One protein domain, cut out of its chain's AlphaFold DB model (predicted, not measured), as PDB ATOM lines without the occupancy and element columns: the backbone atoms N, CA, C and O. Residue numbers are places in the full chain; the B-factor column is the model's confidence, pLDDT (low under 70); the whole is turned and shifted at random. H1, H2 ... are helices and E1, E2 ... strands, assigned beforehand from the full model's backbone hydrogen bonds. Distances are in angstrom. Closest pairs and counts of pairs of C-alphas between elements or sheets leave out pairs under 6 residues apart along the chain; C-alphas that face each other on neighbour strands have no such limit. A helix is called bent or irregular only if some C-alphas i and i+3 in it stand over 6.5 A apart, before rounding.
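This is residues 3 to 144 and 217 to 288 of the 328 residues of an uncharacterized protein of Planctomycetaceae bacterium (UniProt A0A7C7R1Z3). One long, twisted sheet of eleven strands makes a wall that curls round the short helix H2, with the long strands E7, E8, E1, E2, E3 and E4 side by side and the short strands E5, E6, E9, E10 and E11 toward the other edge. H1 lies beyond one end of E1 and E2, and the small H3 only grazes the sheet near the other end of E3 and E4. The 214 printed residues hold three named helices and eleven named strands, in the order E1 H1 E2 E3 E4 E5 E6 H2 E7 E8 H3 E9 E10 E11, and the class is mostly strand. The sheet, in the order E7 E8 E1 E2 E3 E4 E5 E6 E9 E10 E11, is mixed. The whole is compact, with a radius of gyration of the C-alphas of 18.7 A and spans of 53 by 50 by 32 A.

E1, residues 3 to 12, is the antiparallel neighbour of E2, residues 38 to 49, at 157 degrees, with N 6 and O 44 at 2.9 A. E8, residues 236 to 249, is antiparallel to E1, with N 9 and O 241 at 2.9 A, and forms a hairpin with the edge strand E7, residues 218 to 229, with N 226 and O 240 at 2.8 A. E2, E3 at residues 54 to 65, E4 at 70 to 80, E5 at 85 to 90 and E6 at 107 to 110 form a meander, each strand the antiparallel neighbour of the one before; N 45 and O 58 are 2.8 A apart, N 61 and O 74 2.9 A, N 77 and O 88 2.8 A, N 108 and O 87 2.8 A. E6 is parallel to E9, residues 267 to 270, at 4 degrees, with N 109 and O 269 at 2.9 A. A second meander joins E9, E10 at residues 275 to 279 and the edge strand E11 at 285 to 287, with N 268 and O 277 at 2.8 A and N 278 and O 286 at 2.8 A. H2, residues 119 to 126, is on the sheet, its closest C-alphas to E7 being those of Glu 120 and Tyr 226, 5.8 A apart. H3, residues 255 to 258, has its closest C-alphas to E3 at Phe 258 and Arg 56, 5.9 A. H1, residues 23 to 29, is not on the sheet. Every O i to N i+4 pair is within hydrogen-bond range in H1, but 1 of 4 in H2, where 4 of 5 O i to N i+3 pairs are; H3 is too short for such a pair.

E1 runs 28.1 A from C-alpha 3 at (105.414, 162.994, 188.444), E2 35.2 A, E3 31.9 A, E4 31.5 A, E7 32.6 A and E8 34.3 A; E11 ends at C-alpha 287, (103.003, 130.769, 209.190). E3 bends by 59 degrees at residue 61, and E8 by 59 degrees at residue 245. H2 is irregular, with C-alphas 120 and 123 7.4 A apart.

The C-alphas of Gly 217 and Ala 287 are the two farthest apart, 57.4 A. Residues 145 to 216 are not printed, and C-alphas 144 and 217 are 24.6 A apart across this cut. The link from E5 to E6 is long, 16 residues. Mean pLDDT of the printed part is 87.3; 32 residues are under 70, among them 18 to 26, 91 to 100 and 134 to 141.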
ATOM      1  N   ARG A   3     105.186 164.325 189.016       98.19
ATOM      2  CA  ARG A   3     105.414 162.994 188.444       98.19
ATOM      3  C   ARG A   3     106.605 163.036 187.493       98.19
ATOM      4  O   ARG A   3     106.676 163.921 186.647       98.19
ATOM      5  N   TYR A   4     107.479 162.049 187.613       98.44
ATOM      6  CA  TYR A   4     108.616 161.781 186.746       98.44
ATOM      7  C   TYR A   4     108.460 160.410 186.091       98.44
ATOM      8  O   TYR A   4     108.127 159.437 186.770       98.44
ATOM      9  N   VAL A   5     108.744 160.342 184.794       98.50
ATOM     10  CA  VAL A   5     109.004 159.106 184.049       98.50
ATOM     11  C   VAL A   5     110.411 159.224 183.488       98.50
ATOM     12  O   VAL A   5     110.733 160.200 182.807       98.50
ATOM     13  N   VAL A   6     111.262 158.273 183.852       98.56
ATOM     14  CA  VAL A   6     112.700 158.300 183.597       98.56
ATOM     15  C   VAL A   6     113.104 156.952 183.032       98.56
ATOM     16  O   VAL A   6     112.727 155.916 183.583       98.56
ATOM     17  N   SER A   7     113.901 156.964 181.973       98.56
ATOM     18  CA  SER A   7     114.408 155.748 181.349       98.56
ATOM     19  C   SER A   7     115.851 155.918 180.895       98.56
ATOM     20  O   SER A   7     116.370 157.031 180.767       98.56
ATOM     21  N   GLY A   8     116.524 154.800 180.682       98.38
ATOM     22  CA  GLY A   8     117.878 154.765 180.170       98.38
ATOM     23  C   GLY A   8     118.472 153.379 180.309       98.38
ATOM     24  O   GLY A   8     117.767 152.376 180.202       98.38
ATOM     25  N   SER A   9     119.774 153.326 180.564       98.38
ATOM     26  CA  SER A   9     120.503 152.067 180.670       98.38
ATOM     27  C   SER A   9     121.411 152.035 181.888       98.38
ATOM     28  O   SER A   9     121.925 153.061 182.342       98.38
ATOM     29  N   ALA A  10     121.610 150.829 182.400       97.94
ATOM     30  CA  ALA A  10     122.606 150.515 183.400       97.94
ATOM     31  C   ALA A  10     123.658 149.583 182.786       97.94
ATOM     32  O   ALA A  10     123.327 148.524 182.256       97.94
ATOM     33  N   LEU A  11     124.923 149.977 182.882       97.69
ATOM     34  CA  LEU A  11     126.098 149.236 182.446       97.69
ATOM     35  C   LEU A  11     126.869 148.732 183.672       97.69
ATOM     36  O   LEU A  11     127.201 149.494 184.584       97.69
ATOM     37  N   ILE A  12     127.188 147.444 183.668       96.12
ATOM     38  CA  ILE A  12     128.057 146.779 184.635       96.12
ATOM     39  C   ILE A  12     129.309 146.344 183.871       96.12
ATOM     40  O   ILE A  12     129.218 145.425 183.052       96.12
ATOM     41  N   PRO A  13     130.461 146.999 184.102       95.69
ATOM     42  CA  PRO A  13     131.690 146.665 183.398       95.69
ATOM     43  C   PRO A  13     132.130 145.222 183.643       95.69
ATOM     44  O   PRO A  13     131.869 144.643 184.703       95.69
ATOM     45  N   ALA A  14     132.842 144.648 182.678       93.56
ATOM     46  CA  ALA A  14     133.448 143.333 182.818       93.56
ATOM     47  C   ALA A  14     134.297 143.241 184.103       93.56
ATOM     48  O   ALA A  14     135.134 144.095 184.385       93.56
ATOM     49  N   GLY A  15     134.083 142.189 184.893       90.19
ATOM     50  CA  GLY A  15     134.831 141.908 186.121       90.19
ATOM     51  C   GLY A  15     134.481 142.763 187.343       90.19
ATOM     52  O   GLY A  15     135.019 142.510 188.417       90.19
ATOM     53  N   ALA A  16     133.551 143.712 187.227       88.88
ATOM     54  CA  ALA A  16     133.217 144.669 188.284       88.88
ATOM     55  C   ALA A  16     132.744 144.059 189.622       88.88
ATOM     56  O   ALA A  16     132.797 144.732 190.648       88.88
ATOM     57  N   LEU A  17     132.245 142.817 189.640       78.88
ATOM     58  CA  LEU A  17     131.620 142.215 190.828       78.88
ATOM     59  C   LEU A  17     132.562 141.327 191.657       78.88
ATOM     60  O   LEU A  17     132.156 140.817 192.700       78.88
ATOM     61  N   ASP A  18     133.815 141.155 191.237       62.78
ATOM     62  CA  ASP A  18     134.805 140.321 191.938       62.78
ATOM     63  C   ASP A  18     135.173 140.874 193.338       62.78
ATOM     64  O   ASP A  18     135.498 140.138 194.263       62.78
ATOM     65  N   SER A  19     135.056 142.185 193.563       53.28
ATOM     66  CA  SER A  19     135.492 142.823 194.817       53.28
ATOM     67  C   SER A  19     134.462 142.833 195.955       53.28
ATOM     68  O   SER A  19     134.832 143.050 197.107       53.28
ATOM     69  N   ASP A  20     133.174 142.637 195.657       54.22
ATOM     70  CA  ASP A  20     132.065 142.849 196.612       54.22
ATOM     71  C   ASP A  20     131.280 141.583 196.949       54.22
ATOM     72  O   ASP A  20     130.484 141.544 197.893       54.22
ATOM     73  N   LEU A  21     131.455 140.538 196.146       61.66
ATOM     74  CA  LEU A  21     130.791 139.279 196.390       61.66
ATOM     75  C   LEU A  21     131.315 138.686 197.697       61.66
ATOM     76  O   LEU A  21     132.518 138.554 197.921       61.66
ATOM     77  N   HIS A  22     130.384 138.272 198.557       64.50
ATOM     78  CA  HIS A  22     130.716 137.473 199.730       64.50
ATOM     79  C   HIS A  22     131.666 136.336 199.299       64.50
ATOM     80  O   HIS A  22     131.394 135.713 198.271       64.50
ATOM     81  N   PRO A  23     132.734 135.995 200.044       67.94
ATOM     82  CA  PRO A  23     133.752 135.038 199.585       67.94
ATOM     83  C   PRO A  23     133.194 133.693 199.093       67.94
ATOM     84  O   PRO A  23     133.757 133.038 198.220       67.94
ATOM     85  N   GLN A  24     132.045 133.272 199.628       66.56
ATOM     86  CA  GLN A  24     131.335 132.072 199.168       66.56
ATOM     87  C   GLN A  24     130.739 132.206 197.758       66.56
ATOM     88  O   GLN A  24     130.665 131.215 197.036       66.56
ATOM     89  N   LEU A  25     130.305 133.404 197.372       66.94
ATOM     90  CA  LEU A  25     129.813 133.714 196.035       66.94
ATOM     91  C   LEU A  25     130.972 133.792 195.040       66.94
ATOM     92  O   LEU A  25     130.871 133.203 193.970       66.94
ATOM     93  N   LEU A  26     132.104 134.385 195.434       68.19
ATOM     94  CA  LEU A  26     133.330 134.367 194.627       68.19
ATOM     95  C   LEU A  26     133.781 132.948 194.288       68.19
ATOM     96  O   LEU A  26     134.049 132.640 193.131       68.19
ATOM     97  N   ARG A  27     133.746 132.039 195.269       70.19
ATOM     98  CA  ARG A  27     134.038 130.613 195.040       70.19
ATOM     99  C   ARG A  27     133.086 129.939 194.048       70.19
ATOM    100  O   ARG A  27     133.497 128.988 193.394       70.19
ATOM    101  N   ARG A  28     131.825 130.380 193.960       69.62
ATOM    102  CA  ARG A  28     130.838 129.809 193.026       69.62
ATOM    103  C   ARG A  28     131.014 130.328 191.608       69.62
ATOM    104  O   ARG A  28     130.893 129.552 190.670       69.62
ATOM    105  N   VAL A  29     131.269 131.624 191.465       70.69
ATOM    106  CA  VAL A  29     131.421 132.264 190.154       70.69
ATOM    107  C   VAL A  29     132.803 131.955 189.561       70.69
ATOM    108  O   VAL A  29     132.937 131.792 188.350       70.69
ATOM    109  N   GLY A  30     133.819 131.791 190.415       69.69
ATOM    110  CA  GLY A  30     135.137 131.246 190.080       69.69
ATOM    111  C   GLY A  30     135.991 132.110 189.149       69.69
ATOM    112  O   GLY A  30     137.091 131.688 188.800       69.69
ATOM    113  N   ARG A  31     135.482 133.267 188.707       72.50
ATOM    114  CA  ARG A  31     136.096 134.204 187.753       72.50
ATOM    115  C   ARG A  31     135.507 135.610 187.940       72.50
ATOM    116  O   ARG A  31     134.396 135.711 188.471       72.50
ATOM    117  N   PRO A  32     136.178 136.656 187.424       81.56
ATOM    118  CA  PRO A  32     135.589 137.983 187.305       81.56
ATOM    119  C   PRO A  32     134.239 137.908 186.583       81.56
ATOM    120  O   PRO A  32     134.099 137.209 185.572       81.56
ATOM    121  N   PHE A  33     133.237 138.603 187.119       85.00
ATOM    122  CA  PHE A  33     131.883 138.629 186.577       85.00
ATOM    123  C   PHE A  33     131.354 140.070 186.519       85.00
ATOM    124  O   PHE A  33     131.617 140.835 187.449       85.00
ATOM    125  N   PRO A  34     130.601 140.448 185.471       91.44
ATOM    126  CA  PRO A  34     130.344 139.674 184.250       91.44
ATOM    127  C   PRO A  34     131.620 139.484 183.407       91.44
ATOM    128  O   PRO A  34     132.605 140.186 183.600       91.44
ATOM    129  N   LYS A  35     131.646 138.499 182.497       91.12
ATOM    130  CA  LYS A  35     132.835 138.227 181.650       91.12
ATOM    131  C   LYS A  35     133.106 139.317 180.611       91.12
ATOM    132  O   LYS A  35     134.217 139.429 180.110       91.12
ATOM    133  N   GLN A  36     132.065 140.054 180.266       94.19
ATOM    134  CA  GLN A  36     132.047 141.162 179.330       94.19
ATOM    135  C   GLN A  36     131.121 142.222 179.913       94.19
ATOM    136  O   GLN A  36     130.326 141.911 180.804       94.19
ATOM    137  N   ASP A  37     131.207 143.436 179.395       96.69
ATOM    138  CA  ASP A  37     130.288 144.508 179.743       96.69
ATOM    139  C   ASP A  37     128.833 144.045 179.597       96.69
ATOM    140  O   ASP A  37     128.445 143.435 178.595       96.69
ATOM    141  N   TYR A  38     128.042 144.294 180.638       96.56
ATOM    142  CA  TYR A  38     126.637 143.920 180.695       96.56
ATOM    143  C   TYR A  38     125.765 145.163 180.786       96.56
ATOM    144  O   TYR A  38     125.858 145.906 181.762       96.56
ATOM    145  N   THR A  39     124.896 145.355 179.800       97.88
ATOM    146  CA  THR A  39     123.958 146.481 179.751       97.88
ATOM    147  C   THR A  39     122.531 145.970 179.852       97.88
ATOM    148  O   THR A  39     122.184 144.992 179.194       97.88
ATOM    149  N   HIS A  40     121.703 146.648 180.640       97.12
ATOM    150  CA  HIS A  40     120.266 146.399 180.727       97.12
ATOM    151  C   HIS A  40     119.483 147.711 180.809       97.12
ATOM    152  O   HIS A  40     120.040 148.767 181.135       97.12
ATOM    153  N   ASP A  41     118.187 147.630 180.518       98.00
ATOM    154  CA  ASP A  41     117.267 148.756 180.634       98.00
ATOM    155  C   ASP A  41     117.099 149.167 182.099       98.00
ATOM    156  O   ASP A  41     117.016 148.332 183.002       98.00
ATOM    157  N   TYR A  42     117.020 150.473 182.334       97.88
ATOM    158  CA  TYR A  42     116.779 151.041 183.654       97.88
ATOM    159  C   TYR A  42     115.641 152.055 183.570       97.88
ATOM    160  O   TYR A  42     115.703 152.990 182.768       97.88
ATOM    161  N   ARG A  43     114.600 151.889 184.391       98.31
ATOM    162  CA  ARG A  43     113.435 152.783 184.412       98.31
ATOM    163  C   ARG A  43     113.036 153.148 185.827       98.31
ATOM    164  O   ARG A  43     113.112 152.333 186.743       98.31
ATOM    165  N   VAL A  44     112.590 154.388 185.992       98.25
ATOM    166  CA  VAL A  44     112.111 154.916 187.268       98.25
ATOM    167  C   VAL A  44     110.859 155.749 187.044       98.25
ATOM    168  O   VAL A  44     110.856 156.696 186.259       98.25
ATOM    169  N   HIS A  45     109.795 155.418 187.770       98.25
ATOM    170  CA  HIS A  45     108.575 156.211 187.825       98.25
ATOM    171  C   HIS A  45     108.440 156.778 189.237       98.25
ATOM    172  O   HIS A  45     108.246 156.046 190.208       98.25
ATOM    173  N   GLY A  46     108.569 158.095 189.359       97.69
ATOM    174  CA  GLY A  46     108.478 158.800 190.634       97.69
ATOM    175  C   GLY A  46     107.219 159.650 190.700       97.69
ATOM    176  O   GLY A  46     106.964 160.446 189.805       97.69
ATOM    177  N   LEU A  47     106.445 159.537 191.772       97.81
ATOM    178  CA  LEU A  47     105.353 160.443 192.107       97.81
ATOM    179  C   LEU A  47     105.603 161.010 193.501       97.81
ATOM    180  O   LEU A  47     105.676 160.265 194.475       97.81
ATOM    181  N   PHE A  48     105.710 162.332 193.598       96.62
ATOM    182  CA  PHE A  48     106.072 163.029 194.826       96.62
ATOM    183  C   PHE A  48     105.009 164.056 195.213       96.62
ATOM    184  O   PHE A  48     104.694 164.985 194.459       96.62
ATOM    185  N   ASP A  49     104.509 163.934 196.436       96.00
ATOM    186  CA  ASP A  49     103.752 164.968 197.123       96.00
ATOM    187  C   ASP A  49     104.608 165.567 198.241       96.00
ATOM    188  O   ASP A  49     104.569 165.153 199.400       96.00
ATOM    189  N   PHE A  50     105.411 166.567 197.875       93.00
ATOM    190  CA  PHE A  50     106.291 167.257 198.812       93.00
ATOM    191  C   PHE A  50     105.543 168.022 199.915       93.00
ATOM    192  O   PHE A  50     106.129 168.249 200.969       93.00
ATOM    193  N   SER A  51     104.292 168.450 199.699       92.81
ATOM    194  CA  SER A  51     103.535 169.196 200.716       92.81
ATOM    195  C   SER A  51     102.855 168.272 201.715       92.81
ATOM    196  O   SER A  51     102.781 168.615 202.892       92.81
ATOM    197  N   ARG A  52     102.393 167.095 201.276       92.94
ATOM    198  CA  ARG A  52     101.820 166.070 202.166       92.94
ATOM    199  C   ARG A  52     102.813 165.005 202.599       92.94
ATOM    200  O   ARG A  52     102.419 164.073 203.293       92.94
ATOM    201  N   ASN A  53     104.077 165.157 202.211       92.38
ATOM    202  CA  ASN A  53     105.151 164.258 202.588       92.38
ATOM    203  C   ASN A  53     104.896 162.802 202.144       92.38
ATOM    204  O   ASN A  53     105.106 161.860 202.899       92.38
ATOM    205  N   LYS A  54     104.417 162.613 200.911       93.94
ATOM    206  CA  LYS A  54     104.119 161.288 200.350       93.94
ATOM    207  C   LYS A  54     104.934 161.042 199.097       93.94
ATOM    208  O   LYS A  54     105.216 161.977 198.343       93.94
ATOM    209  N   TYR A  55     105.284 159.792 198.838       95.50
ATOM    210  CA  TYR A  55     105.853 159.421 197.550       95.50
ATOM    211  C   TYR A  55     105.497 157.998 197.141       95.50
ATOM    212  O   TYR A  55     105.238 157.128 197.971       95.50
ATOM    213  N   ARG A  56     105.528 157.775 195.832       96.19
ATOM    214  CA  ARG A  56     105.550 156.468 195.190       96.19
ATOM    215  C   ARG A  56     106.748 156.446 194.250       96.19
ATOM    216  O   ARG A  56     106.921 157.368 193.459       96.19
ATOM    217  N   LEU A  57     107.575 155.419 194.352       96.56
ATOM    218  CA  LEU A  57     108.757 155.238 193.525       96.56
ATOM    219  C   LEU A  57     108.786 153.803 193.017       96.56
ATOM    220  O   LEU A  57     108.892 152.868 193.804       96.56
ATOM    221  N   GLU A  58     108.690 153.648 191.709       97.00
ATOM    222  CA  GLU A  58     108.730 152.369 191.009       97.00
ATOM    223  C   GLU A  58     110.030 152.304 190.212       97.00
ATOM    224  O   GLU A  58     110.373 153.262 189.518       97.00
ATOM    225  N   ILE A  59     110.789 151.224 190.370       96.12
ATOM    226  CA  ILE A  59     112.109 151.033 189.768       96.12
ATOM    227  C   ILE A  59     112.111 149.691 189.048       96.12
ATOM    228  O   ILE A  59     111.902 148.651 189.677       96.12
ATOM    229  N   GLU A  60     112.413 149.718 187.755       96.25
ATOM    230  CA  GLU A  60     112.652 148.537 186.930       96.25
ATOM    231  C   GLU A  60     114.129 148.510 186.533       96.25
ATOM    232  O   GLU A  60     114.670 149.477 185.996       96.25
ATOM    233  N   SER A  61     114.802 147.413 186.853       95.06
ATOM    234  CA  SER A  61     116.236 147.221 186.624       95.06
ATOM    235  C   SER A  61     116.558 145.731 186.588       95.06
ATOM    236  O   SER A  61     115.656 144.891 186.582       95.06
ATOM    237  N   GLU A  62     117.838 145.377 186.628       93.00
ATOM    238  CA  GLU A  62     118.265 144.012 186.882       93.00
ATOM    239  C   GLU A  62     119.230 143.921 188.064       93.00
ATOM    240  O   GLU A  62     120.028 144.818 188.338       93.00
ATOM    241  N   ILE A  63     119.170 142.797 188.779       88.25
ATOM    242  CA  ILE A  63     120.035 142.504 189.918       88.25
ATOM    243  C   ILE A  63     120.866 141.255 189.664       88.25
ATOM    244  O   ILE A  63     120.381 140.252 189.136       88.25
ATOM    245  N   LEU A  64     122.127 141.300 190.096       84.81
ATOM    246  CA  LEU A  64     122.997 140.136 190.077       84.81
ATOM    247  C   LEU A  64     122.426 139.013 190.945       84.81
ATOM    248  O   LEU A  64     122.209 139.152 192.150       84.81
ATOM    249  N   ASN A  65     122.330 137.846 190.338       79.62
ATOM    250  CA  ASN A  65     122.026 136.590 190.975       79.62
ATOM    251  C   ASN A  65     123.272 135.702 190.994       79.62
ATOM    252  O   ASN A  65     123.578 134.959 190.057       79.62
ATOM    253  N   ALA A  66     123.970 135.736 192.122       76.44
ATOM    254  CA  ALA A  66     125.204 134.984 192.295       76.44
ATOM    255  C   ALA A  66     125.007 133.453 192.354       76.44
ATOM    256  O   ALA A  66     125.978 132.713 192.225       76.44
ATOM    257  N   SER A  67     123.778 132.949 192.539       73.06
ATOM    258  CA  SER A  67     123.519 131.499 192.545       73.06
ATOM    259  C   SER A  67     123.527 130.885 191.148       73.06
ATOM    260  O   SER A  67     123.853 129.708 191.022       73.06
ATOM    261  N   VAL A  68     123.186 131.664 190.119       77.94
ATOM    262  CA  VAL A  68     123.202 131.220 188.712       77.94
ATOM    263  C   VAL A  68     124.229 131.976 187.869       77.94
ATOM    264  O   VAL A  68     124.294 131.751 186.668       77.94
ATOM    265  N   ALA A  69     125.018 132.862 188.495       80.56
ATOM    266  CA  ALA A  69     125.951 133.764 187.821       80.56
ATOM    267  C   ALA A  69     125.285 134.484 186.633       80.56
ATOM    268  O   ALA A  69     125.754 134.419 185.500       80.56
ATOM    269  N   GLY A  70     124.146 135.127 186.898       85.56
ATOM    270  CA  GLY A  70     123.349 135.827 185.891       85.56
ATOM    271  C   GLY A  70     122.676 137.062 186.472       85.56
ATOM    272  O   GLY A  70     122.741 137.290 187.680       85.56
ATOM    273  N   PHE A  71     122.030 137.847 185.621       87.56
ATOM    274  CA  PHE A  71     121.209 138.978 186.037       87.56
ATOM    275  C   PHE A  71     119.735 138.614 185.917       87.56
ATOM    276  O   PHE A  71     119.333 137.895 185.004       87.56
ATOM    277  N   ASN A  72     118.950 139.061 186.891       87.44
ATOM    278  CA  ASN A  72     117.518 138.831 186.934       87.44
ATOM    279  C   ASN A  72     116.784 140.169 186.923       87.44
ATOM    280  O   ASN A  72     117.196 141.063 187.667       87.44
ATOM    281  N   PRO A  73     115.646 140.270 186.214       91.38
ATOM    282  CA  PRO A  73     114.759 141.414 186.334       91.38
ATOM    283  C   PRO A  73     114.391 141.685 187.791       91.38
ATOM    284  O   PRO A  73     114.059 140.775 188.565       91.38
ATOM    285  N   LEU A  74     114.457 142.955 188.153       89.62
ATOM    286  CA  LEU A  74     114.105 143.492 189.446       89.62
ATOM    287  C   LEU A  74     113.089 144.610 189.230       89.62
ATOM    288  O   LEU A  74     113.414 145.642 188.651       89.62
ATOM    289  N   HIS A  75     111.883 144.410 189.749       93.75
ATOM    290  CA  HIS A  75     110.874 145.454 189.843       93.75
ATOM    291  C   HIS A  75     110.612 145.722 191.328       93.75
ATOM    292  O   HIS A  75     110.190 144.834 192.076       93.75
ATOM    293  N   GLU A  76     110.876 146.949 191.768       93.19
ATOM    294  CA  GLU A  76     110.638 147.394 193.138       93.19
ATOM    295  C   GLU A  76     109.729 148.610 193.186       93.19
ATOM    296  O   GLU A  76     109.929 149.587 192.475       93.19
ATOM    297  N   LEU A  77     108.765 148.560 194.094       95.56
ATOM    298  CA  LEU A  77     107.828 149.627 194.368       95.56
ATOM    299  C   LEU A  77     107.969 150.055 195.826       95.56
ATOM    300  O   LEU A  77     107.772 149.258 196.742       95.56
ATOM    301  N   TYR A  78     108.287 151.324 196.038       94.56
ATOM    302  CA  TYR A  78     108.372 151.974 197.337       94.56
ATOM    303  C   TYR A  78     107.235 152.977 197.458       94.56
ATOM    304  O   TYR A  78     107.075 153.843 196.600       94.56
ATOM    305  N   VAL A  79     106.456 152.884 198.529       95.00
ATOM    306  CA  VAL A  79     105.341 153.793 198.793       95.00
ATOM    307  C   VAL A  79     105.436 154.293 200.222       95.00
ATOM    308  O   VAL A  79     105.545 153.502 201.154       95.00
ATOM    309  N   PHE A  80     105.393 155.608 200.385       93.50
ATOM    310  CA  PHE A  80     105.344 156.279 201.673       93.50
ATOM    311  C   PHE A  80     104.132 157.199 201.700       93.50
ATOM    312  O   PHE A  80     104.013 158.114 200.881       93.50
ATOM    313  N   ASP A  81     103.238 156.963 202.649       92.44
ATOM    314  CA  ASP A  81     101.962 157.673 202.776       92.44
ATOM    315  C   ASP A  81     102.034 158.903 203.701       92.44
ATOM    316  O   ASP A  81     101.012 159.539 203.979       92.44
ATOM    317  N   GLY A  82     103.240 159.244 204.168       89.88
ATOM    318  CA  GLY A  82     103.507 160.274 205.173       89.88
ATOM    319  C   GLY A  82     103.680 159.732 206.592       89.88
ATOM    320  O   GLY A  82     104.046 160.500 207.483       89.88
ATOM    321  N   LYS A  83     103.431 158.437 206.814       88.38
ATOM    322  CA  LYS A  83     103.567 157.770 208.115       88.38
ATOM    323  C   LYS A  83     104.401 156.498 208.035       88.38
ATOM    324  O   LYS A  83     105.256 156.283 208.887       88.38
ATOM    325  N   GLU A  84     104.154 155.660 207.037       89.50
ATOM    326  CA  GLU A  84     104.738 154.328 206.925       89.50
ATOM    327  C   GLU A  84     105.345 154.111 205.541       89.50
ATOM    328  O   GLU A  84     104.729 154.408 204.517       89.50
ATOM    329  N   LEU A  85     106.566 153.569 205.514       92.25
ATOM    330  CA  LEU A  85     107.204 153.119 204.284       92.25
ATOM    331  C   LEU A  85     106.847 151.656 204.035       92.25
ATOM    332  O   LEU A  85     107.115 150.770 204.849       92.25
ATOM    333  N   ARG A  86     106.302 151.400 202.854       93.94
ATOM    334  CA  ARG A  86     105.996 150.069 202.351       93.94
ATOM    335  C   ARG A  86     106.815 149.805 201.109       93.94
ATOM    336  O   ARG A  86     107.069 150.701 200.302       93.94
ATOM    337  N   ARG A  87     107.228 148.557 200.960       94.12
ATOM    338  CA  ARG A  87     107.989 148.104 199.805       94.12
ATOM    339  C   ARG A  87     107.384 146.827 199.270       94.12
ATOM    340  O   ARG A  87     107.192 145.878 200.024       94.12
ATOM    341  N   HIS A  88     107.173 146.785 197.968       94.38
ATOM    342  CA  HIS A  88     106.814 145.584 197.240       94.38
ATOM    343  C   HIS A  88     107.901 145.298 196.205       94.38
ATOM    344  O   HIS A  88     108.209 146.125 195.354       94.38
ATOM    345  N   ARG A  89     108.516 144.125 196.299       90.31
ATOM    346  CA  ARG A  89     109.410 143.578 195.289       90.31
ATOM    347  C   ARG A  89     108.620 142.571 194.467       90.31
ATOM    348  O   ARG A  89     108.311 141.484 194.953       90.31
ATOM    349  N   ILE A  90     108.329 142.930 193.226       83.69
ATOM    350  CA  ILE A  90     107.599 142.071 192.302       83.69
ATOM    351  C   ILE A  90     108.593 141.037 191.775       83.69
ATOM    352  O   ILE A  90     109.513 141.350 191.016       83.69
ATOM    353  N   ALA A  91     108.443 139.789 192.214       68.06
ATOM    354  CA  ALA A  91     109.224 138.685 191.679       68.06
ATOM    355  C   ALA A  91     108.749 138.392 190.247       68.06
ATOM    356  O   ALA A  91     107.802 137.635 190.045       68.06
ATOM    357  N   VAL A  92     109.417 138.982 189.249       59.12
ATOM    358  CA  VAL A  92     109.061 138.841 187.821       59.12
ATOM    359  C   VAL A  92     109.080 137.372 187.360       59.12
ATOM    360  O   VAL A  92     108.427 137.005 186.390       59.12
ATOM    361  N   THR A  93     109.767 136.484 188.086       51.34
ATOM    362  CA  THR A  93     109.832 135.055 187.766       51.34
ATOM    363  C   THR A  93     109.783 134.176 189.021       51.34
ATOM    364  O   THR A  93     110.797 133.688 189.510       51.34
ATOM    365  N   ARG A  94     108.574 133.862 189.517       52.66
ATOM    366  CA  ARG A  94     108.354 132.626 190.310       52.66
ATOM    367  C   ARG A  94     108.436 131.353 189.437       52.66
ATOM    368  O   ARG A  94     108.355 130.241 189.953       52.66
ATOM    369  N   HIS A  95     108.616 131.486 188.119       42.72
ATOM    370  CA  HIS A  95     108.775 130.359 187.203       42.72
ATOM    371  C   HIS A  95     110.155 129.687 187.328       42.72
ATOM    372  O   HIS A  95     111.139 130.317 187.709       42.72
ATOM    373  N   ARG A  96     110.172 128.366 187.079       41.31
ATOM    374  CA  ARG A  96     111.282 127.403 187.249       41.31
ATOM    375  C   ARG A  96     112.678 128.042 187.263       41.31
ATOM    376  O   ARG A  96     113.159 128.503 186.237       41.31
ATOM    377  N   GLY A  97     113.339 127.990 188.421       52.94
ATOM    378  CA  GLY A  97     114.671 128.571 188.621       52.94
ATOM    379  C   GLY A  97     114.691 129.836 189.479       52.94
ATOM    380  O   GLY A  97     115.767 130.402 189.664       52.94
ATOM    381  N   SER A  98     113.540 130.255 190.032       53.47
ATOM    382  CA  SER A  98     113.472 131.334 191.024       53.47
ATOM    383  C   SER A  98     114.503 131.125 192.136       53.47
ATOM    384  O   SER A  98     114.513 130.116 192.841       53.47
ATOM    385  N   ILE A  99     115.402 132.094 192.249       54.59
ATOM    386  CA  ILE A  99     116.464 132.198 193.263       54.59
ATOM    387  C   ILE A  99     116.024 132.893 194.537       54.59
ATOM    388  O   ILE A  99     116.797 132.997 195.491       54.59
ATOM    389  N   TYR A 100     114.796 133.387 194.537       67.00
ATOM    390  CA  TYR A 100     114.178 133.905 195.728       67.00
ATOM    391  C   TYR A 100     113.864 132.706 196.621       67.00
ATOM    392  O   TYR A 100     113.252 131.730 196.181       67.00
ATOM    393  N   SER A 101     114.349 132.755 197.864       71.94
ATOM    394  CA  SER A 101     113.971 131.769 198.876       71.94
ATOM    395  C   SER A 101     112.446 131.647 198.892       71.94
ATOM    396  O   SER A 101     111.744 132.649 198.753       71.94
ATOM    397  N   ALA A 102     111.923 130.443 199.131       76.75
ATOM    398  CA  ALA A 102     110.487 130.242 199.335       76.75
ATOM    399  C   ALA A 102     109.934 131.035 200.537       76.75
ATOM    400  O   ALA A 102     108.732 131.013 200.774       76.75
ATOM    401  N   ARG A 103     110.805 131.699 201.309       83.31
ATOM    402  CA  ARG A 103     110.498 132.598 202.423       83.31
ATOM    403  C   ARG A 103     110.882 134.049 202.166       83.31
ATOM    404  O   ARG A 103     110.792 134.865 203.081       83.31
ATOM    405  N   GLN A 104     111.405 134.371 200.988       86.94
ATOM    406  CA  GLN A 104     111.855 135.721 200.728       86.94
ATOM    407  C   GLN A 104     110.646 136.661 200.703       86.94
ATOM    408  O   GLN A 104     109.734 136.428 199.915       86.94
ATOM    409  N   PRO A 105     110.637 137.717 201.535       90.44
ATOM    410  CA  PRO A 105     109.528 138.653 201.545       90.44
ATOM    411  C   PRO A 105     109.414 139.373 200.204       90.44
ATOM    412  O   PRO A 105     110.393 139.937 199.706       90.44
ATOM    413  N   GLU A 106     108.209 139.357 199.657       92.81
ATOM    414  CA  GLU A 106     107.803 140.146 198.495       92.81
ATOM    415  C   GLU A 106     107.301 141.503 198.958       92.81
ATOM    416  O   GLU A 106     107.620 142.522 198.354       92.81
ATOM    417  N   PHE A 107     106.598 141.530 200.086       95.06
ATOM    418  CA  PHE A 107     106.104 142.746 200.703       95.06
ATOM    419  C   PHE A 107     106.821 143.016 202.021       95.06
ATOM    420  O   PHE A 107     107.140 142.095 202.778       95.06
ATOM    421  N   ARG A 108     107.063 144.290 202.328       94.62
ATOM    422  CA  ARG A 108     107.671 144.699 203.589       94.62
ATOM    423  C   ARG A 108     107.046 145.967 204.153       94.62
ATOM    424  O   ARG A 108     107.026 146.994 203.475       94.62
ATOM    425  N   TYR A 109     106.636 145.899 205.417       93.38
ATOM    426  CA  TYR A 109     106.397 147.071 206.256       93.38
ATOM    427  C   TYR A 109     107.722 147.471 206.901       93.38
ATOM    428  O   TYR A 109     108.344 146.669 207.604       93.38
ATOM    429  N   HIS A 110     108.191 148.684 206.624       89.38
ATOM    430  CA  HIS A 110     109.439 149.191 207.176       89.38
ATOM    431  C   HIS A 110     109.192 149.948 208.484       89.38
ATOM    432  O   HIS A 110     108.287 150.767 208.584       89.38
ATOM    433  N   THR A 111     110.064 149.732 209.470       81.31
ATOM    434  CA  THR A 111     110.128 150.573 210.681       81.31
ATOM    435  C   THR A 111     110.895 151.863 210.462       81.31
ATOM    436  O   THR A 111     110.840 152.749 211.310       81.31
ATOM    437  N   LEU A 112     111.662 151.952 209.370       71.56
ATOM    438  CA  LEU A 112     112.413 153.153 209.051       71.56
ATOM    439  C   LEU A 112     111.392 154.250 208.770       71.56
ATOM    440  O   LEU A 112     110.647 154.131 207.797       71.56
ATOM    441  N   PRO A 113     111.355 155.316 209.586       63.88
ATOM    442  CA  PRO A 113     110.399 156.371 209.342       63.88
ATOM    443  C   PRO A 113     110.777 157.146 208.085       63.88
ATOM    444  O   PRO A 113     109.953 157.910 207.629       63.88
ATOM    445  N   TYR A 114     111.977 156.961 207.511       64.06
ATOM    446  CA  TYR A 114     112.500 157.790 206.435       64.06
ATOM    447  C   TYR A 114     112.452 157.179 205.040       64.06
ATOM    448  O   TYR A 114     112.591 155.963 204.881       64.06
ATOM    449  N   PRO A 115     112.352 158.043 204.014       63.03
ATOM    450  CA  PRO A 115     112.454 157.605 202.641       63.03
ATOM    451  C   PRO A 115     113.811 156.960 202.353       63.03
ATOM    452  O   PRO A 115     114.859 157.585 202.539       63.03
ATOM    453  N   VAL A 116     113.811 155.724 201.861       72.00
ATOM    454  CA  VAL A 116     115.037 155.072 201.387       72.00
ATOM    455  C   VAL A 116     115.215 155.425 199.916       72.00
ATOM    456  O   VAL A 116     114.755 154.709 199.034       72.00
ATOM    457  N   PHE A 117     115.857 156.562 199.658       85.94
ATOM    458  CA  PHE A 117     116.287 156.931 198.312       85.94
ATOM    459  C   PHE A 117     117.761 156.609 198.142       85.94
ATOM    460  O   PHE A 117     118.621 157.102 198.877       85.94
ATOM    461  N   THR A 118     118.047 155.789 197.146       87.44
ATOM    462  CA  THR A 118     119.403 155.550 196.680       87.44
ATOM    463  C   THR A 118     119.905 156.752 195.875       87.44
ATOM    464  O   THR A 118     119.135 157.636 195.487       87.44
ATOM    465  N   MET A 119     121.219 156.849 195.668       91.69
ATOM    466  CA  MET A 119     121.804 158.024 195.014       91.69
ATOM    467  C   MET A 119     121.335 158.203 193.572       91.69
ATOM    468  O   MET A 119     121.166 159.335 193.122       91.69
ATOM    469  N   GLU A 120     121.074 157.110 192.865       93.50
ATOM    470  CA  GLU A 120     120.638 157.106 191.473       93.50
ATOM    471  C   GLU A 120     119.251 157.725 191.249       93.50
ATOM    472  O   GLU A 120     118.937 158.078 190.117       93.50
ATOM    473  N   VAL A 121     118.441 157.925 192.296       94.56
ATOM    474  CA  VAL A 121     117.132 158.605 192.209       94.56
ATOM    475  C   VAL A 121     117.120 159.999 192.848       94.56
ATOM    476  O   VAL A 121     116.142 160.737 192.711       94.56
ATOM    477  N   GLN A 122     118.212 160.411 193.504       93.50
ATOM    478  CA  GLN A 122     118.320 161.726 194.148       93.50
ATOM    479  C   GLN A 122     118.138 162.942 193.220       93.50
ATOM    480  O   GLN A 122     117.614 163.940 193.716       93.50
ATOM    481  N   PRO A 123     118.498 162.931 191.917       96.69
ATOM    482  CA  PRO A 123     118.285 164.083 191.034       96.69
ATOM    483  C   PRO A 123     116.856 164.624 191.030       96.69
ATOM    484  O   PRO A 123     116.669 165.840 191.016       96.69
ATOM    485  N   MET A 124     115.854 163.740 191.113       96.38
ATOM    486  CA  MET A 124     114.443 164.137 191.183       96.38
ATOM    487  C   MET A 124     114.147 164.959 192.441       96.38
ATOM    488  O   MET A 124     113.382 165.913 192.396       96.38
ATOM    489  N   LEU A 125     114.786 164.637 193.564       93.56
ATOM    490  CA  LEU A 125     114.629 165.359 194.828       93.56
ATOM    491  C   LEU A 125     115.419 166.672 194.828       93.56
ATOM    492  O   LEU A 125     114.898 167.719 195.216       93.56
ATOM    493  N   LEU A 126     116.653 166.636 194.322       93.44
ATOM    494  CA  LEU A 126     117.528 167.805 194.218       93.44
ATOM    495  C   LEU A 126     116.927 168.887 193.315       93.44
ATOM    496  O   LEU A 126     117.021 170.070 193.640       93.44
ATOM    497  N   ALA A 127     116.246 168.502 192.229       94.19
ATOM    498  CA  ALA A 127     115.505 169.422 191.362       94.19
ATOM    499  C   ALA A 127     114.389 170.197 192.095       94.19
ATOM    500  O   ALA A 127     113.951 171.245 191.622       94.19
ATOM    501  N   HIS A 128     113.969 169.720 193.268       92.38
ATOM    502  CA  HIS A 128     112.980 170.360 194.135       92.38
ATOM    503  C   HIS A 128     113.572 170.915 195.439       92.38
ATOM    504  O   HIS A 128     112.828 171.237 196.369       92.38
ATOM    505  N   GLY A 129     114.900 171.050 195.508       89.38
ATOM    506  CA  GLY A 129     115.600 171.595 196.671       89.38
ATOM    507  C   GLY A 129     115.636 170.649 197.873       89.38
ATOM    508  O   GLY A 129     115.893 171.094 198.987       89.38
ATOM    509  N   VAL A 130     115.371 169.356 197.668       89.19
ATOM    510  CA  VAL A 130     115.455 168.337 198.716       89.19
ATOM    511  C   VAL A 130     116.827 167.681 198.652       89.19
ATOM    512  O   VAL A 130     117.133 166.935 197.723       89.19
ATOM    513  N   ILE A 131     117.657 167.957 199.656       87.38
ATOM    514  CA  ILE A 131     119.013 167.423 199.748       87.38
ATOM    515  C   ILE A 131     119.044 166.318 200.803       87.38
ATOM    516  O   ILE A 131     119.060 166.580 202.003       87.38
ATOM    517  N   LEU A 132     119.100 165.063 200.353       79.38
ATOM    518  CA  LEU A 132     119.238 163.894 201.225       79.38
ATOM    519  C   LEU A 132     120.696 163.658 201.604       79.38
ATOM    520  O   LEU A 132     121.314 162.648 201.273       79.38
ATOM    521  N   CYS A 133     121.259 164.626 202.302       71.69
ATOM    522  CA  CYS A 133     122.541 164.456 202.941       71.69
ATOM    523  C   CYS A 133     122.294 163.849 204.301       71.69
ATOM    524  O   CYS A 133     121.559 164.444 205.082       71.69
ATOM    525  N   ALA A 134     122.902 162.688 204.553       57.97
ATOM    526  CA  ALA A 134     123.099 162.151 205.884       57.97
ATOM    527  C   ALA A 134     121.968 162.539 206.864       57.97
ATOM    528  O   ALA A 134     122.167 163.475 207.651       57.97
ATOM    529  N   ALA A 135     120.811 161.873 206.826       52.22
ATOM    530  CA  ALA A 135     119.646 162.221 207.641       52.22
ATOM    531  C   ALA A 135     120.007 162.447 209.118       52.22
ATOM    532  O   ALA A 135     120.573 161.569 209.771       52.22
ATOM    533  N   ASP A 136     119.685 163.618 209.668       53.84
ATOM    534  CA  ASP A 136     119.496 163.676 211.112       53.84
ATOM    535  C   ASP A 136     118.432 162.631 211.455       53.84
ATOM    536  O   ASP A 136     117.433 162.536 210.744       53.84
ATOM    537  N   ALA A 137     118.583 161.869 212.539       52.75
ATOM    538  CA  ALA A 137     117.502 160.981 212.979       52.75
ATOM    539  C   ALA A 137     116.171 161.753 213.170       52.75
ATOM    540  O   ALA A 137     115.096 161.170 213.096       52.75
ATOM    541  N   LYS A 138     116.255 163.082 213.348       51.25
ATOM    542  CA  LYS A 138     115.140 164.033 213.449       51.25
ATOM    543  C   LYS A 138     114.417 164.345 212.133       51.25
ATOM    544  O   LYS A 138     113.254 164.717 212.184       51.25
ATOM    545  N   THR A 139     115.066 164.213 210.974       59.28
ATOM    546  CA  THR A 139     114.438 164.449 209.653       59.28
ATOM    547  C   THR A 139     113.911 163.158 209.037       59.28
ATOM    548  O   THR A 139     113.475 163.117 207.883       59.28
ATOM    549  N   ALA A 140     113.962 162.081 209.819       59.25
ATOM    550  CA  ALA A 140     113.599 160.770 209.375       59.25
ATOM    551  C   ALA A 140     112.084 160.714 209.131       59.25
ATOM    552  O   ALA A 140     111.285 160.755 210.060       59.25
ATOM    553  N   GLY A 141     111.712 160.671 207.855       66.31
ATOM    554  CA  GLY A 141     110.321 160.590 207.426       66.31
ATOM    555  C   GLY A 141     109.748 161.826 206.826       66.31
ATOM    556  O   GLY A 141     108.556 161.826 206.581       66.31
ATOM    557  N   GLN A 142     110.561 162.837 206.540       80.00
ATOM    558  CA  GLN A 142     110.112 164.025 205.835       80.00
ATOM    559  C   GLN A 142     110.829 164.170 204.490       80.00
ATOM    560  O   GLN A 142     112.056 164.152 204.420       80.00
ATOM    561  N   LEU A 143     110.064 164.351 203.413       81.50
ATOM    562  CA  LEU A 143     110.557 164.745 202.093       81.50
ATOM    563  C   LEU A 143     111.012 166.202 202.085       81.50
ATOM    564  O   LEU A 143     111.913 166.553 201.336       81.50
ATOM    565  N   ARG A 144     110.392 167.056 202.905       81.62
ATOM    566  CA  ARG A 144     110.828 168.435 203.122       81.62
ATOM    567  C   ARG A 144     111.134 168.626 204.591       81.62
ATOM    568  O   ARG A 144     110.247 168.490 205.424       81.62
ATOM    569  N   GLY A 217     111.651 179.281 180.775       87.50
ATOM    570  CA  GLY A 217     112.564 180.133 181.547       87.50
ATOM    571  C   GLY A 217     113.015 179.554 182.894       87.50
ATOM    572  O   GLY A 217     113.707 180.239 183.644       87.50
ATOM    573  N   ARG A 218     112.665 178.303 183.215       89.25
ATOM    574  CA  ARG A 218     113.091 177.612 184.438       89.25
ATOM    575  C   ARG A 218     113.951 176.394 184.102       89.25
ATOM    576  O   ARG A 218     113.681 175.719 183.109       89.25
ATOM    577  N   PRO A 219     114.986 176.092 184.900       91.88
ATOM    578  CA  PRO A 219     115.715 174.847 184.743       91.88
ATOM    579  C   PRO A 219     114.825 173.676 185.166       91.88
ATOM    580  O   PRO A 219     114.298 173.660 186.278       91.88
ATOM    581  N   VAL A 220     114.687 172.692 184.290       95.19
ATOM    582  CA  VAL A 220     114.013 171.424 184.569       95.19
ATOM    583  C   VAL A 220     115.007 170.284 184.417       95.19
ATOM    584  O   VAL A 220     115.987 170.397 183.678       95.19
ATOM    585  N   LEU A 221     114.801 169.217 185.181       97.38
ATOM    586  CA  LEU A 221     115.672 168.048 185.153       97.38
ATOM    587  C   LEU A 221     115.561 167.368 183.783       97.38
ATOM    588  O   LEU A 221     114.456 167.025 183.372       97.38
ATOM    589  N   LYS A 222     116.694 167.175 183.103       98.25
ATOM    590  CA  LYS A 222     116.766 166.541 181.780       98.25
ATOM    591  C   LYS A 222     117.189 165.079 181.866       98.25
ATOM    592  O   LYS A 222     116.707 164.245 181.112       98.25
ATOM    593  N   GLY A 223     118.120 164.769 182.757       98.38
ATOM    594  CA  GLY A 223     118.740 163.454 182.841       98.38
ATOM    595  C   GLY A 223     119.953 163.484 183.752       98.38
ATOM    596  O   GLY A 223     120.300 164.532 184.306       98.38
ATOM    597  N   TRP A 224     120.575 162.332 183.956       98.62
ATOM    598  CA  TRP A 224     121.774 162.239 184.779       98.62
ATOM    599  C   TRP A 224     122.594 160.991 184.476       98.62
ATOM    600  O   TRP A 224     122.111 160.008 183.913       98.62
ATOM    601  N   ASN A 225     123.850 161.047 184.911       98.44
ATOM    602  CA  ASN A 225     124.794 159.945 184.885       98.44
ATOM    603  C   ASN A 225     125.209 159.609 186.315       98.44
ATOM    604  O   ASN A 225     125.842 160.418 186.993       98.44
ATOM    605  N   TYR A 226     124.872 158.414 186.773       98.31
ATOM    606  CA  TYR A 226     125.294 157.880 188.056       98.31
ATOM    607  C   TYR A 226     126.435 156.879 187.869       98.31
ATOM    608  O   TYR A 226     126.453 156.076 186.939       98.31
ATOM    609  N   ARG A 227     127.410 156.946 188.768       98.06
ATOM    610  CA  ARG A 227     128.608 156.116 188.798       98.06
ATOM    611  C   ARG A 227     128.768 155.572 190.195       98.06
ATOM    612  O   ARG A 227     128.943 156.352 191.128       98.06
ATOM    613  N   ARG A 228     128.766 154.254 190.330       96.31
ATOM    614  CA  ARG A 228     129.150 153.582 191.565       96.31
ATOM    615  C   ARG A 228     130.562 153.055 191.411       96.31
ATOM    616  O   ARG A 228     130.833 152.329 190.458       96.31
ATOM    617  N   MET A 229     131.436 153.404 192.339       95.88
ATOM    618  CA  MET A 229     132.822 152.952 192.354       95.88
ATOM    619  C   MET A 229     132.930 151.592 193.041       95.88
ATOM    620  O   MET A 229     132.076 151.212 193.850       95.88
ATOM    621  N   ASP A 230     133.969 150.851 192.687       92.69
ATOM    622  CA  ASP A 230     134.412 149.662 193.400       92.69
ATOM    623  C   ASP A 230     134.931 150.010 194.819       92.69
ATOM    624  O   ASP A 230     135.093 151.183 195.174       92.69
ATOM    625  N   PRO A 231     135.223 149.012 195.670       89.56
ATOM    626  CA  PRO A 231     135.819 149.249 196.981       89.56
ATOM    627  C   PRO A 231     137.210 149.900 196.947       89.56
ATOM    628  O   PRO A 231     137.665 150.363 197.989       89.56
ATOM    629  N   SER A 232     137.919 149.945 195.817       90.44
ATOM    630  CA  SER A 232     139.173 150.708 195.728       90.44
ATOM    631  C   SER A 232     138.928 152.203 195.484       90.44
ATOM    632  O   SER A 232     139.758 153.034 195.846       90.44
ATOM    633  N   GLY A 233     137.763 152.561 194.934       91.25
ATOM    634  CA  GLY A 233     137.423 153.917 194.518       91.25
ATOM    635  C   GLY A 233     138.046 154.310 193.174       91.25
ATOM    636  O   GLY A 233     137.945 155.474 192.789       91.25
ATOM    637  N   GLN A 234     138.704 153.381 192.471       91.88
ATOM    638  CA  GLN A 234     139.470 153.669 191.253       91.88
ATOM    639  C   GLN A 234     138.677 153.397 189.975       91.88
ATOM    640  O   GLN A 234     138.834 154.127 188.997       91.88
ATOM    641  N   ALA A 235     137.808 152.384 189.980       94.38
ATOM    642  CA  ALA A 235     137.060 151.964 188.799       94.38
ATOM    643  C   ALA A 235     135.546 151.967 189.056       94.38
ATOM    644  O   ALA A 235     135.102 151.655 190.165       94.38
ATOM    645  N   PRO A 236     134.718 152.315 188.053       95.44
ATOM    646  CA  PRO A 236     133.279 152.162 188.176       95.44
ATOM    647  C   PRO A 236     132.911 150.674 188.157       95.44
ATOM    648  O   PRO A 236     133.352 149.927 187.289       95.44
ATOM    649  N   ARG A 237     132.043 150.257 189.077       94.00
ATOM    650  CA  ARG A 237     131.383 148.941 189.050       94.00
ATOM    651  C   ARG A 237     129.979 148.985 188.457       94.00
ATOM    652  O   ARG A 237     129.422 147.952 188.101       94.00
ATOM    653  N   GLN A 238     129.395 150.177 188.390       95.44
ATOM    654  CA  GLN A 238     128.092 150.407 187.787       95.44
ATOM    655  C   GLN A 238     128.028 151.826 187.236       95.44
ATOM    656  O   GLN A 238     128.445 152.784 187.892       95.44
ATOM    657  N   LEU A 239     127.477 151.942 186.039       97.81
ATOM    658  CA  LEU A 239     127.215 153.179 185.324       97.81
ATOM    659  C   LEU A 239     125.722 153.189 185.000       97.81
ATOM    660  O   LEU A 239     125.218 152.209 184.471       97.81
ATOM    661  N   ILE A 240     125.004 154.252 185.339       98.44
ATOM    662  CA  ILE A 240     123.594 154.422 184.972       98.44
ATOM    663  C   ILE A 240     123.476 155.750 184.240       98.44
ATOM    664  O   ILE A 240     123.834 156.786 184.796       98.44
ATOM    665  N   THR A 241     122.956 155.723 183.022       98.62
ATOM    666  CA  THR A 241     122.701 156.915 182.212       98.62
ATOM    667  C   THR A 241     121.223 156.955 181.893       98.62
ATOM    668  O   THR A 241     120.706 156.023 181.278       98.62
ATOM    669  N   VAL A 242     120.547 158.024 182.306       98.69
ATOM    670  CA  VAL A 242     119.098 158.170 182.135       98.69
ATOM    671  C   VAL A 242     118.703 159.551 181.638       98.69
ATOM    672  O   VAL A 242     119.396 160.544 181.876       98.69
ATOM    673  N   ALA A 243     117.542 159.605 180.997       98.69
ATOM    674  CA  ALA A 243     116.847 160.813 180.597       98.69
ATOM    675  C   ALA A 243     115.459 160.873 181.251       98.69
ATOM    676  O   ALA A 243     114.820 159.854 181.514       98.69
ATOM    677  N   VAL A 244     114.991 162.089 181.513       98.56
ATOM    678  CA  VAL A 244     113.616 162.362 181.928       98.56
ATOM    679  C   VAL A 244     112.757 162.394 180.671       98.56
ATOM    680  O   VAL A 244     112.843 163.325 179.879       98.56
ATOM    681  N   GLU A 245     111.921 161.378 180.490       98.44
ATOM    682  CA  GLU A 245     110.994 161.299 179.358       98.44
ATOM    683  C   GLU A 245     109.793 162.221 179.557       98.44
ATOM    684  O   GLU A 245     109.292 162.846 178.622       98.44
ATOM    685  N   ARG A 246     109.308 162.298 180.801       98.00
ATOM    686  CA  ARG A 246     108.153 163.113 181.165       98.00
ATOM    687  C   ARG A 246     108.297 163.642 182.579       98.00
ATOM    688  O   ARG A 246     108.545 162.888 183.516       98.00
ATOM    689  N   MET A 247     108.042 164.937 182.731       97.81
ATOM    690  CA  MET A 247     107.850 165.587 184.023       97.81
ATOM    691  C   MET A 247     106.506 166.312 184.011       97.81
ATOM    692  O   MET A 247     106.254 167.155 183.154       97.81
ATOM    693  N   GLU A 248     105.638 165.992 184.962       97.38
ATOM    694  CA  GLU A 248     104.309 166.588 185.085       97.38
ATOM    695  C   GLU A 248     104.170 167.263 186.448       97.38
ATOM    696  O   GLU A 248     104.347 166.635 187.494       97.38
ATOM    697  N   LEU A 249     103.860 168.559 186.432       95.88
ATOM    698  CA  LEU A 249     103.591 169.337 187.636       95.88
ATOM    699  C   LEU A 249     102.102 169.258 187.965       95.88
ATOM    700  O   LEU A 249     101.263 169.485 187.103       95.88
ATOM    701  N   ASN A 250     101.793 168.993 189.232       96.44
ATOM    702  CA  ASN A 250     100.432 168.832 189.748       96.44
ATOM    703  C   ASN A 250      99.589 167.819 188.949       96.44
ATOM    704  O   ASN A 250      98.492 168.163 188.508       96.44
ATOM    705  N   PRO A 251     100.077 166.573 188.785       97.06
ATOM    706  CA  PRO A 251      99.280 165.525 188.162       97.06
ATOM    707  C   PRO A 251      97.990 165.299 188.963       97.06
ATOM    708  O   PRO A 251      97.984 165.442 190.189       97.06
ATOM    709  N   GLY A 252      96.908 164.919 188.282       95.88
ATOM    710  CA  GLY A 252      95.634 164.560 188.914       95.88
ATOM    711  C   GLY A 252      95.738 163.239 189.677       95.88
ATOM    712  O   GLY A 252      95.373 162.196 189.144       95.88
ATOM    713  N   VAL A 253      96.280 163.282 190.895       95.12
ATOM    714  CA  VAL A 253      96.494 162.114 191.762       95.12
ATOM    715  C   VAL A 253      95.639 162.187 193.021       95.12
ATOM    716  O   VAL A 253      95.213 163.258 193.457       95.12
ATOM    717  N   THR A 254      95.392 161.027 193.611       96.50
ATOM    718  CA  THR A 254      94.571 160.821 194.802       96.50
ATOM    719  C   THR A 254      95.409 160.241 195.939       96.50
ATOM    720  O   THR A 254      96.533 159.780 195.746       96.50
ATOM    721  N   ASP A 255      94.849 160.193 197.149       95.69
ATOM    722  CA  ASP A 255      95.513 159.510 198.266       95.69
ATOM    723  C   ASP A 255      95.684 157.997 198.026       95.69
ATOM    724  O   ASP A 255      96.524 157.382 198.680       95.69
ATOM    725  N   GLY A 256      94.922 157.399 197.102       97.00
ATOM    726  CA  GLY A 256      95.063 155.994 196.716       97.00
ATOM    727  C   GLY A 256      96.380 155.693 195.998       97.00
ATOM    728  O   GLY A 256      96.924 154.609 196.176       97.00
ATOM    729  N   ASP A 257      96.950 156.666 195.278       96.94
ATOM    730  CA  ASP A 257      98.228 156.509 194.564       96.94
ATOM    731  C   ASP A 257      99.425 156.311 195.511       96.94
ATOM    732  O   ASP A 257     100.477 155.809 195.108       96.94
ATOM    733  N   PHE A 258      99.253 156.678 196.784       96.19
ATOM    734  CA  PHE A 258     100.238 156.540 197.857       96.19
ATOM    735  C   PHE A 258      99.867 155.436 198.853       96.19
ATOM    736  O   PHE A 258     100.362 155.429 199.979       96.19
ATOM    737  N   ARG A 259      98.987 154.506 198.465       95.69
ATOM    738  CA  ARG A 259      98.682 153.298 199.235       95.69
ATOM    739  C   ARG A 259      99.248 152.083 198.523       95.69
ATOM    740  O   ARG A 259      99.271 152.003 197.298       95.69
ATOM    741  N   LEU A 260      99.707 151.134 199.320       94.94
ATOM    742  CA  LEU A 260     100.235 149.871 198.839       94.94
ATOM    743  C   LEU A 260      99.863 148.807 199.858       94.94
ATOM    744  O   LEU A 260     100.282 148.908 201.008       94.94
ATOM    745  N   GLU A 261      99.066 147.828 199.449       95.88
ATOM    746  CA  GLU A 261      98.637 146.720 200.302       95.88
ATOM    747  C   GLU A 261      99.181 145.400 199.745       95.88
ATOM    748  O   GLU A 261      99.288 145.253 198.520       95.88
ATOM    749  N   PRO A 262      99.563 144.448 200.611       95.62
ATOM    750  CA  PRO A 262      99.943 143.120 200.163       95.62
ATOM    751  C   PRO A 262      98.731 142.417 199.546       95.62
ATOM    752  O   PRO A 262      97.609 142.524 200.035       95.62
ATOM    753  N   SER A 263      98.956 141.687 198.456       94.44
ATOM    754  CA  SER A 263      97.942 140.793 197.893       94.44
ATOM    755  C   SER A 263      97.954 139.443 198.622       94.44
ATOM    756  O   SER A 263      98.989 139.075 199.192       94.44
ATOM    757  N   PRO A 264      96.850 138.673 198.581       94.88
ATOM    758  CA  PRO A 264      96.842 137.296 199.062       94.88
ATOM    759  C   PRO A 264      98.001 136.466 198.493       94.88
ATOM    760  O   PRO A 264      98.468 136.705 197.378       94.88
ATOM    761  N   GLU A 265      98.462 135.485 199.264       91.44
ATOM    762  CA  GLU A 265      99.580 134.574 198.973       91.44
ATOM    763  C   GLU A 265     100.978 135.210 198.905       91.44
ATOM    764  O   GLU A 265     101.976 134.515 198.650       91.44
ATOM    765  N   MET A 266     101.087 136.516 199.157       93.38
ATOM    766  CA  MET A 266     102.380 137.179 199.291       93.38
ATOM    767  C   MET A 266     103.064 136.801 200.597       93.38
ATOM    768  O   MET A 266     102.428 136.603 201.635       93.38
ATOM    769  N   ILE A 267     104.393 136.754 200.551       93.88
ATOM    770  CA  ILE A 267     105.213 136.651 201.755       93.88
ATOM    771  C   ILE A 267     105.509 138.061 202.241       93.88
ATOM    772  O   ILE A 267     106.154 138.852 201.550       93.88
ATOM    773  N   VAL A 268     105.043 138.357 203.443       95.31
ATOM    774  CA  VAL A 268     105.123 139.663 204.079       95.31
ATOM    775  C   VAL A 268     106.162 139.615 205.188       95.31
ATOM    776  O   VAL A 268     106.218 138.666 205.968       95.31
ATOM    777  N   ARG A 269     106.987 140.657 205.268       95.31
ATOM    778  CA  ARG A 269     107.838 140.937 206.425       95.31
ATOM    779  C   ARG A 269     107.372 142.210 207.107       95.31
ATOM    780  O   ARG A 269     107.392 143.273 206.490       95.31
ATOM    781  N   ASP A 270     107.044 142.119 208.384       95.44
ATOM    782  CA  ASP A 270     106.782 143.293 209.209       95.44
ATOM    783  C   ASP A 270     108.011 143.575 210.076       95.44
ATOM    784  O   ASP A 270     108.358 142.800 210.964       95.44
ATOM    785  N   ASP A 271     108.720 144.674 209.811       92.88
ATOM    786  CA  ASP A 271     109.906 145.024 210.598       92.88
ATOM    787  C   ASP A 271     109.576 145.443 212.037       92.88
ATOM    788  O   ASP A 271     110.471 145.413 212.886       92.88
ATOM    789  N   ARG A 272     108.324 145.830 212.324       91.31
ATOM    790  CA  ARG A 272     107.879 146.258 213.658       91.31
ATOM    791  C   ARG A 272     107.794 145.059 214.589       91.31
ATOM    792  O   ARG A 272     108.356 145.094 215.681       91.31
ATOM    793  N   THR A 273     107.141 143.993 214.127       94.12
ATOM    794  CA  THR A 273     107.006 142.731 214.872       94.12
ATOM    795  C   THR A 273     108.176 141.780 214.621       94.12
ATOM    796  O   THR A 273     108.390 140.847 215.390       94.12
ATOM    797  N   LYS A 274     108.985 142.047 213.585       93.12
ATOM    798  CA  LYS A 274     110.054 141.177 213.058       93.12
ATOM    799  C   LYS A 274     109.534 139.839 212.527       93.12
ATOM    800  O   LYS A 274     110.309 138.892 212.384       93.12
ATOM    801  N   GLU A 275     108.245 139.760 212.219       94.56
ATOM    802  CA  GLU A 275     107.607 138.547 211.727       94.56
ATOM    803  C   GLU A 275     107.726 138.423 210.209       94.56
ATOM    804  O   GLU A 275     107.812 139.408 209.469       94.56
ATOM    805  N   ILE A 276     107.721 137.170 209.752       94.25
ATOM    806  CA  ILE A 276     107.574 136.813 208.344       94.25
ATOM    807  C   ILE A 276     106.399 135.845 208.252       94.25
ATOM    808  O   ILE A 276     106.444 134.758 208.832       94.25
ATOM    809  N   TYR A 277     105.367 136.238 207.519       95.19
ATOM    810  CA  TYR A 277     104.132 135.476 207.353       95.19
ATOM    811  C   TYR A 277     103.708 135.467 205.885       95.19
ATOM    812  O   TYR A 277     104.155 136.283 205.079       95.19
ATOM    813  N   ARG A 278     102.871 134.504 205.518       95.19
ATOM    814  CA  ARG A 278     102.150 134.495 204.248       95.19
ATOM    815  C   ARG A 278     100.775 135.093 204.495       95.19
ATOM    816  O   ARG A 278     100.127 134.715 205.466       95.19
ATOM    817  N   LEU A 279     100.339 136.010 203.641       96.12
ATOM    818  CA  LEU A 279      98.987 136.545 203.732       96.12
ATOM    819  C   LEU A 279      98.004 135.534 203.132       96.12
ATOM    820  O   LEU A 279      98.160 135.165 201.970       96.12
ATOM    821  N   GLY A 280      97.043 135.061 203.917       95.56
ATOM    822  CA  GLY A 280      95.987 134.175 203.438       95.56
ATOM    823  C   GLY A 280      94.945 134.897 202.571       95.56
ATOM    824  O   GLY A 280      94.993 136.125 202.427       95.56
ATOM    825  N   PRO A 281      94.011 134.153 201.956       95.00
ATOM    826  CA  PRO A 281      92.967 134.703 201.090       95.00
ATOM    827  C   PRO A 281      92.017 135.679 201.795       95.00
ATOM    828  O   PRO A 281      91.510 136.587 201.138       95.00
ATOM    829  N   GLU A 282      91.800 135.536 203.105       95.06
ATOM    830  CA  GLU A 282      90.927 136.414 203.899       95.06
ATOM    831  C   GLU A 282      91.722 137.484 204.672       95.06
ATOM    832  O   GLU A 282      91.159 138.248 205.458       95.06
ATOM    833  N   GLY A 283      93.034 137.582 204.423       93.50
ATOM    834  CA  GLY A 283      93.938 138.520 205.091       93.50
ATOM    835  C   GLY A 283      94.537 137.995 206.399       93.50
ATOM    836  O   GLY A 283      95.241 138.730 207.091       93.50
ATOM    837  N   GLU A 284      94.299 136.734 206.749       96.25
ATOM    838  CA  GLU A 284      94.874 136.100 207.928       96.25
ATOM    839  C   GLU A 284      96.388 135.860 207.781       96.25
ATOM    840  O   GLU A 284      96.921 135.657 206.687       96.25
ATOM    841  N   HIS A 285      97.114 135.889 208.899       96.50
ATOM    842  CA  HIS A 285      98.560 135.676 208.904       96.50
ATOM    843  C   HIS A 285      98.871 134.181 209.017       96.50
ATOM    844  O   HIS A 285      98.750 133.582 210.087       96.50
ATOM    845  N   LEU A 286      99.310 133.572 207.920       95.12
ATOM    846  CA  LEU A 286      99.704 132.168 207.873       95.12
ATOM    847  C   LEU A 286     101.208 132.028 208.128       95.12
ATOM    848  O   LEU A 286     102.031 132.760 207.573       95.12
ATOM    849  N   ALA A 287     101.594 131.049 208.945       93.06
ATOM    850  CA  ALA A 287     103.003 130.769 209.190       93.06
ATOM    851  C   ALA A 287     103.709 130.374 207.884       93.06
ATOM    852  O   ALA A 287     103.267 129.480 207.158       93.06
ATOM    853  N   VAL A 288     104.859 130.990 207.597       90.69
ATOM    854  CA  VAL A 288     105.711 130.511 206.508       90.69
ATOM    855  C   VAL A 288     106.401 129.238 206.989       90.69
ATOM    856  O   VAL A 288     107.345 129.297 207.783       90.69
TER     857      VAL A 288